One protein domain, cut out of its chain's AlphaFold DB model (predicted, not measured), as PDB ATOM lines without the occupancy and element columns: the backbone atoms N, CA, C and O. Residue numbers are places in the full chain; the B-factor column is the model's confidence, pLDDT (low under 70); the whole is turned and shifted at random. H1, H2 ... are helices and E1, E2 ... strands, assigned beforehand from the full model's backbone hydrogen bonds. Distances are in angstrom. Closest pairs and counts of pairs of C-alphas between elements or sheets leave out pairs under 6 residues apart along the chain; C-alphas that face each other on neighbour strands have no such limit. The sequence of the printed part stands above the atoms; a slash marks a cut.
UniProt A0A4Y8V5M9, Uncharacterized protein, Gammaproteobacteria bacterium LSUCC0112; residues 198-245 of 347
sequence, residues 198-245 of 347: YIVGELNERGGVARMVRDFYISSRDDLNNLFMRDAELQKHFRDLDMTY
ATOM      1  N   TYR A 198     -10.461 -10.389  38.423       90.94
ATOM      2  CA  TYR A 198     -11.791 -10.849  38.796       90.94
ATOM      3  C   TYR A 198     -12.757  -9.672  38.973       90.94
ATOM      4  O   TYR A 198     -12.459  -8.717  39.692       90.94
ATOM      5  N   ILE A 199     -13.895  -9.713  38.280       91.94
ATOM      6  CA  ILE A 199     -14.832  -8.592  38.199       91.94
ATOM      7  C   ILE A 199     -16.140  -8.929  38.890       91.94
ATOM      8  O   ILE A 199     -16.808  -9.913  38.570       91.94
ATOM      9  N   VAL A 200     -16.539  -8.039  39.789       93.69
ATOM     10  CA  VAL A 200     -17.778  -8.149  40.553       93.69
ATOM     11  C   VAL A 200     -18.806  -7.173  39.987       93.69
ATOM     12  O   VAL A 200     -18.475  -6.063  39.569       93.69
ATOM     13  N   GLY A 201     -20.070  -7.581  39.950       94.94
ATOM     14  CA  GLY A 201     -21.174  -6.708  39.576       94.94
ATOM     15  C   GLY A 201     -21.709  -5.981  40.796       94.94
ATOM     16  O   GLY A 201     -22.182  -6.630  41.724       94.94
ATOM     17  N   GLU A 202     -21.690  -4.654  40.789       94.50
ATOM     18  CA  GLU A 202     -22.419  -3.861  41.778       94.50
ATOM     19  C   GLU A 202     -23.887  -3.756  41.363       94.50
ATOM     20  O   GLU A 202     -24.196  -3.480  40.201       94.50
ATOM     21  N   LEU A 203     -24.794  -4.004  42.300       94.31
ATOM     22  CA  LEU A 203     -26.230  -4.061  42.086       94.31
ATOM     23  C   LEU A 203     -26.883  -2.701  42.352       94.31
ATOM     24  O   LEU A 203     -26.528  -1.991  43.288       94.31
ATOM     25  N   ASN A 204     -27.878  -2.347  41.540       93.69
ATOM     26  CA  ASN A 204     -28.792  -1.247  41.843       93.69
ATOM     27  C   ASN A 204     -29.892  -1.691  42.824       93.69
ATOM     28  O   ASN A 204     -30.064  -2.876  43.101       93.69
ATOM     29  N   GLU A 205     -30.719  -0.742  43.266       91.00
ATOM     30  CA  GLU A 205     -31.852  -0.983  44.176       91.00
ATOM     31  C   GLU A 205     -32.866  -2.030  43.667       91.00
ATOM     32  O   GLU A 205     -33.645  -2.575  44.445       91.00
ATOM     33  N   ARG A 206     -32.875  -2.326  42.360       90.25
ATOM     34  CA  ARG A 206     -33.758  -3.325  41.730       90.25
ATOM     35  C   ARG A 206     -33.083  -4.692  41.561       90.25
ATOM     36  O   ARG A 206     -33.677  -5.581  40.955       90.25
ATOM     37  N   GLY A 207     -31.851  -4.860  42.046       87.88
ATOM     38  CA  GLY A 207     -31.067  -6.094  41.930       87.88
ATOM     39  C   GLY A 207     -30.461  -6.346  40.544       87.88
ATOM     40  O   GLY A 207     -29.977  -7.447  40.279       87.88
ATOM     41  N   GLY A 208     -30.492  -5.358  39.645       93.00
ATOM     42  CA  GLY A 208     -29.800  -5.415  38.355       93.00
ATOM     43  C   GLY A 208     -28.352  -4.944  38.477       93.00
ATOM     44  O   GLY A 208     -28.056  -4.085  39.302       93.00
ATOM     45  N   VAL A 209     -27.453  -5.468  37.639       94.56
ATOM     46  CA  VAL A 209     -26.040  -5.047  37.618       94.56
ATOM     47  C   VAL A 209     -25.950  -3.611  37.095       94.56
ATOM     48  O   VAL A 209     -26.253  -3.345  35.934       94.56
ATOM     49  N   ALA A 210     -25.565  -2.683  37.965       93.62
ATOM     50  CA  ALA A 210     -25.410  -1.265  37.668       93.62
ATOM     51  C   ALA A 210     -24.055  -0.962  37.025       93.62
ATOM     52  O   ALA A 210     -23.978  -0.201  36.062       93.62
ATOM     53  N   ARG A 211     -22.983  -1.559  37.559       92.44
ATOM     54  CA  ARG A 211     -21.624  -1.426  37.028       92.44
ATOM     55  C   ARG A 211     -20.765  -2.636  37.368       92.44
ATOM     56  O   ARG A 211     -21.036  -3.367  38.315       92.44
ATOM     57  N   MET A 212     -19.714  -2.804  36.583       93.25
ATOM     58  CA  MET A 212     -18.670  -3.797  36.794       93.25
ATOM     59  C   MET A 212     -17.533  -3.141  37.570       93.25
ATOM     60  O   MET A 212     -17.055  -2.075  37.181       93.25
ATOM     61  N   VAL A 213     -17.133  -3.753  38.678       90.00
ATOM     62  CA  VAL A 213     -16.134  -3.215  39.598       90.00
ATOM     63  C   VAL A 213     -14.993  -4.208  39.715       90.00
ATOM     64  O   VAL A 213     -15.211  -5.403  39.923       90.00
ATOM     65  N   ARG A 214     -13.767  -3.695  39.599       87.69
ATOM     66  CA  ARG A 214     -12.570  -4.434  39.976       87.69
ATOM     67  C   ARG A 214     -12.093  -3.953  41.344       87.69
ATOM     68  O   ARG A 214     -11.677  -2.806  41.470       87.69
ATOM     69  N   ASP A 215     -12.119  -4.841  42.332       85.12
ATOM     70  CA  ASP A 215     -11.566  -4.613  43.671       85.12
ATOM     71  C   ASP A 215     -10.243  -5.378  43.839       85.12
ATOM     72  O   ASP A 215     -10.172  -6.568  43.538       85.12
ATOM     73  N   PHE A 216      -9.184  -4.699  44.300       79.50
ATOM     74  CA  PHE A 216      -7.842  -5.277  44.485       79.50
ATOM     75  C   PHE A 216      -7.751  -6.350  45.556       79.50
ATOM     76  O   PHE A 216      -6.860  -7.192  45.474       79.50
ATOM     77  N   TYR A 217      -8.705  -6.388  46.477       81.69
ATOM     78  CA  TYR A 217      -8.760  -7.394  47.526       81.69
ATOM     79  C   TYR A 217      -9.617  -8.610  47.159       81.69
ATOM     80  O   TYR A 217      -9.635  -9.578  47.916       81.69
ATOM     81  N   ILE A 218     -10.316  -8.580  46.018       87.94
ATOM     82  CA  ILE A 218     -11.157  -9.680  45.540       87.94
ATOM     83  C   ILE A 218     -10.562 -10.217  44.235       87.94
ATOM     84  O   ILE A 218     -10.762  -9.650  43.159       87.94
ATOM     85  N   SER A 219      -9.826 -11.323  44.329       86.56
ATOM     86  CA  SER A 219      -9.101 -11.910  43.193       86.56
ATOM     87  C   SER A 219      -9.711 -13.220  42.697       86.56
ATOM     88  O   SER A 219      -9.330 -13.714  41.639       86.56
ATOM     89  N   SER A 220     -10.679 -13.773  43.426       90.56
ATOM     90  CA  SER A 220     -11.346 -15.027  43.088       90.56
ATOM     91  C   SER A 220     -12.797 -15.056  43.570       90.56
ATOM     92  O   SER A 220     -13.220 -14.273  44.427       90.56
ATOM     93  N   ARG A 221     -13.553 -16.033  43.058       92.00
ATOM     94  CA  ARG A 221     -14.887 -16.376  43.571       92.00
ATOM     95  C   ARG A 221     -14.851 -16.731  45.057       92.00
ATOM     96  O   ARG A 221     -15.765 -16.367  45.793       92.00
ATOM     97  N   ASP A 222     -13.806 -17.422  45.500       91.25
ATOM     98  CA  ASP A 222     -13.667 -17.819  46.899       91.25
ATOM     99  C   ASP A 222     -13.435 -16.606  47.807       91.25
ATOM    100  O   ASP A 222     -14.028 -16.536  48.882       91.25
ATOM    101  N   ASP A 223     -12.674 -15.601  47.359       90.19
ATOM    102  CA  ASP A 223     -12.512 -14.336  48.091       90.19
ATOM    103  C   ASP A 223     -13.845 -13.600  48.246       90.19
ATOM    104  O   ASP A 223     -14.184 -13.146  49.342       90.19
ATOM    105  N   LEU A 224     -14.636 -13.528  47.169       92.62
ATOM    106  CA  LEU A 224     -15.957 -12.900  47.192       92.62
ATOM    107  C   LEU A 224     -16.924 -13.655  48.118       92.62
ATOM    108  O   LEU A 224     -17.632 -13.044  48.919       92.62
ATOM    109  N   ASN A 225     -16.923 -14.988  48.060       93.50
ATOM    110  CA  ASN A 225     -17.730 -15.817  48.953       93.50
ATOM    111  C   ASN A 225     -17.314 -15.631  50.416       93.50
ATOM    112  O   ASN A 225     -18.169 -15.475  51.287       93.50
ATOM    113  N   ASN A 226     -16.011 -15.588  50.697       92.69
ATOM    114  CA  ASN A 226     -15.490 -15.324  52.036       92.69
ATOM    115  C   ASN A 226     -15.898 -13.936  52.542       92.69
ATOM    116  O   ASN A 226     -16.225 -13.785  53.720       92.69
ATOM    117  N   LEU A 227     -15.919 -12.929  51.663       92.31
ATOM    118  CA  LEU A 227     -16.416 -11.594  51.983       92.31
ATOM    119  C   LEU A 227     -17.904 -11.632  52.362       92.31
ATOM    120  O   LEU A 227     -18.278 -11.093  53.400       92.31
ATOM    121  N   PHE A 228     -18.733 -12.343  51.595       94.50
ATOM    122  CA  PHE A 228     -20.158 -12.517  51.898       94.50
ATOM    123  C   PHE A 228     -20.435 -13.311  53.174       94.50
ATOM    124  O   PHE A 228     -21.440 -13.071  53.838       94.50
ATOM    125  N   MET A 229     -19.566 -14.256  53.531       94.56
ATOM    126  CA  MET A 229     -19.673 -14.980  54.799       94.56
ATOM    127  C   MET A 229     -19.342 -14.086  55.999       94.56
ATOM    128  O   MET A 229     -19.892 -14.283  57.080       94.56
ATOM    129  N   ARG A 230     -18.444 -13.106  55.820       94.69
ATOM    130  CA  ARG A 230     -18.099 -12.117  56.853       94.69
ATOM    131  C   ARG A 230     -19.171 -11.042  56.996       94.69
ATOM    132  O   ARG A 230     -19.458 -10.632  58.116       94.69
ATOM    133  N   ASP A 231     -19.751 -10.609  55.880       94.38
ATOM    134  CA  ASP A 231     -20.834  -9.632  55.841       94.38
ATOM    135  C   ASP A 231     -21.887 -10.020  54.791       94.38
ATOM    136  O   ASP A 231     -21.730  -9.807  53.584       94.38
ATOM    137  N   ALA A 232     -22.992 -10.589  55.274       93.06
ATOM    138  CA  ALA A 232     -24.087 -11.057  54.431       93.06
ATOM    139  C   ALA A 232     -24.867  -9.911  53.761       93.06
ATOM    140  O   ALA A 232     -25.507 -10.135  52.732       93.06
ATOM    141  N   GLU A 233     -24.808  -8.679  54.286       92.88
ATOM    142  CA  GLU A 233     -25.504  -7.527  53.695       92.88
ATOM    143  C   GLU A 233     -24.880  -7.108  52.355       92.88
ATOM    144  O   GLU A 233     -25.562  -6.559  51.482       92.88
ATOM    145  N   LEU A 234     -23.605  -7.443  52.128       90.75
ATOM    146  CA  LEU A 234     -22.923  -7.198  50.857       90.75
ATOM    147  C   LEU A 234     -23.538  -7.983  49.691       90.75
ATOM    148  O   LEU A 234     -23.456  -7.519  48.557       90.75
ATOM    149  N   GLN A 235     -24.243  -9.094  49.942       90.75
ATOM    150  CA  GLN A 235     -24.956  -9.838  48.892       90.75
ATOM    151  C   GLN A 235     -26.096  -9.029  48.248       90.75
ATOM    152  O   GLN A 235     -26.531  -9.342  47.139       90.75
ATOM    153  N   LYS A 236     -26.593  -7.981  48.924       90.19
ATOM    154  CA  LYS A 236     -27.590  -7.053  48.361       90.19
ATOM    155  C   LYS A 236     -26.969  -6.062  47.377       90.19
ATOM    156  O   LYS A 236     -27.677  -5.531  46.527       90.19
ATOM    157  N   HIS A 237     -25.665  -5.821  47.499       91.38
ATOM    158  CA  HIS A 237     -24.935  -4.786  46.769       91.38
ATOM    159  C   HIS A 237     -24.003  -5.358  45.706       91.38
ATOM    160  O   HIS A 237     -23.697  -4.668  44.742       91.38
ATOM    161  N   PHE A 238     -23.563  -6.606  45.848       93.88
ATOM    162  CA  PHE A 238     -22.607  -7.232  44.948       93.88
ATOM    163  C   PHE A 238     -23.089  -8.597  44.473       93.88
ATOM    164  O   PHE A 238     -23.744  -9.343  45.199       93.88
ATOM    165  N   ARG A 239     -22.728  -8.941  43.239       93.88
ATOM    166  CA  ARG A 239     -23.019 -10.230  42.620       93.88
ATOM    167  C   ARG A 239     -21.805 -10.745  41.863       93.88
ATOM    168  O   ARG A 239     -21.150  -9.998  41.137       93.88
ATOM    169  N   ASP A 240     -21.555 -12.040  42.013       94.56
ATOM    170  CA  ASP A 240     -20.614 -12.768  41.171       94.56
ATOM    171  C   ASP A 240     -21.127 -12.796  39.724       94.56
ATOM    172  O   ASP A 240     -22.255 -13.224  39.466       94.56
ATOM    173  N   LEU A 241     -20.301 -12.317  38.794       92.94
ATOM    174  CA  LEU A 241     -20.580 -12.339  37.357       92.94
ATOM    175  C   LEU A 241     -19.885 -13.502  36.635       92.94
ATOM    176  O   LEU A 241     -20.099 -13.667  35.439       92.94
ATOM    177  N   ASP A 242     -19.050 -14.273  37.338       91.06
ATOM    178  CA  ASP A 242     -18.135 -15.280  36.786       91.06
ATOM    179  C   ASP A 242     -17.294 -14.743  35.622       91.06
ATOM    180  O   ASP A 242     -17.124 -15.381  34.581       91.06
ATOM    181  N   MET A 243     -16.828 -13.502  35.772       90.88
ATOM    182  CA  MET A 243     -16.200 -12.754  34.696       90.88
ATOM    183  C   MET A 243     -14.803 -12.305  35.096       90.88
ATOM    184  O   MET A 243     -14.610 -11.686  36.146       90.88
ATOM    185  N   THR A 244     -13.833 -12.588  34.227       91.25
ATOM    186  CA  THR A 244     -12.444 -12.177  34.413       91.25
ATOM    187  C   THR A 244     -11.862 -11.555  33.149       91.25
ATOM    188  O   THR A 244     -12.279 -11.875  32.034       91.25
ATOM    189  N   TYR A 245     -10.905 -10.640  33.320       89.38
ATOM    190  CA  TYR A 245     -10.189 -10.000  32.216       89.38
ATOM    191  C   TYR A 245      -8.685 -10.180  32.353       89.38
ATOM    192  O   TYR A 245      -8.100  -9.833  33.375       89.38
TER     193      TYR A 245
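This is residues 198 to 245 of the 347 residues of an uncharacterized protein of Gammaproteobacteria bacterium LSUCC0112 (UniProt A0A4Y8V5M9). A small antiparallel sheet of three strands has a helical loop attached: after the hairpin of E1 and E2, the chain runs out along H1, turns at Asp 231 and returns through the short H2 to E3, the last strand, which pairs with E1. H1 is over E3, and H2 only grazes the sheet. The printed part has 48 residues, with two named helices and three named strands in the order E1, E2, H1, H2, E3; the sheet's order is E2, E1, E3, and the class is mixed, helices and strands. It is compact, with a radius of gyration of the C-alphas of 10.0 A and a rounded outline of 26 by 26 by 15 A.

E1, residues 198 to 203, is the inner strand. E2, residues 209 to 213, is its antiparallel neighbour at 148 degrees and forms a hairpin with it; N 210 and O 202, 2.7 A apart, are within hydrogen-bond range. The other edge strand is E3, residues 238 to 245, antiparallel to E1 at 147 degrees, with N 201 and O 239 within hydrogen-bond range at 2.9 A. E3 bends by 73 degrees at residue 242. E2, H1 and H2, and E3 form a split strand-helix-strand unit, two strands running the same way with helices between them along the chain and E1 between them in the sheet; its crossover is right-handed. H1, residues 221 to 230, is on the sheet at a height of 10.3 A over the sheet. It lies over E3 and only just over E1, on which 3 of its C-alphas fall, and it runs along the strands, at 21 degrees to E3 on the local plane. The closest C-alphas of H1 and E3 are those of Arg 221 and Asp 240, 7.2 A apart. H2, residues 232 to 236, only grazes the sheet, with its residues 234 to 236. H1 and H2 only just touch, only at the corner by their link, with 3 pairs of C-alphas within 8 A; the closest are those of Phe 228 and Leu 234, 6.1 A apart. In H1 every O i to N i+4 pair is within hydrogen-bond range; in H2 it is 0 of 1, beside 2 of 2 O i to N i+3 pairs.

E1 begins at C-alpha 198, (-11.791, -10.849, 38.796), and is 16.3 A long; E2 is 10.3 A long. H1 begins at C-alpha 221, (-14.887, -16.376, 43.571), and is 14.3 A long; H2 is 8.1 A long. E3, 18.0 A long, ends at C-alpha 245, (-10.189, -10.000, 32.216).

The two C-alphas farthest apart are those of Glu 233 and Tyr 245, at 26.5 A, while the first and last printed C-alphas are 6.8 A apart. The printed part has no cut. The links E1 to E2, H1 to H2 and H2 to E3 are tight, and E2 to H1, 7 residues, is short. The mean pLDDT of the printed part is 91.4, and no printed residue is under 70.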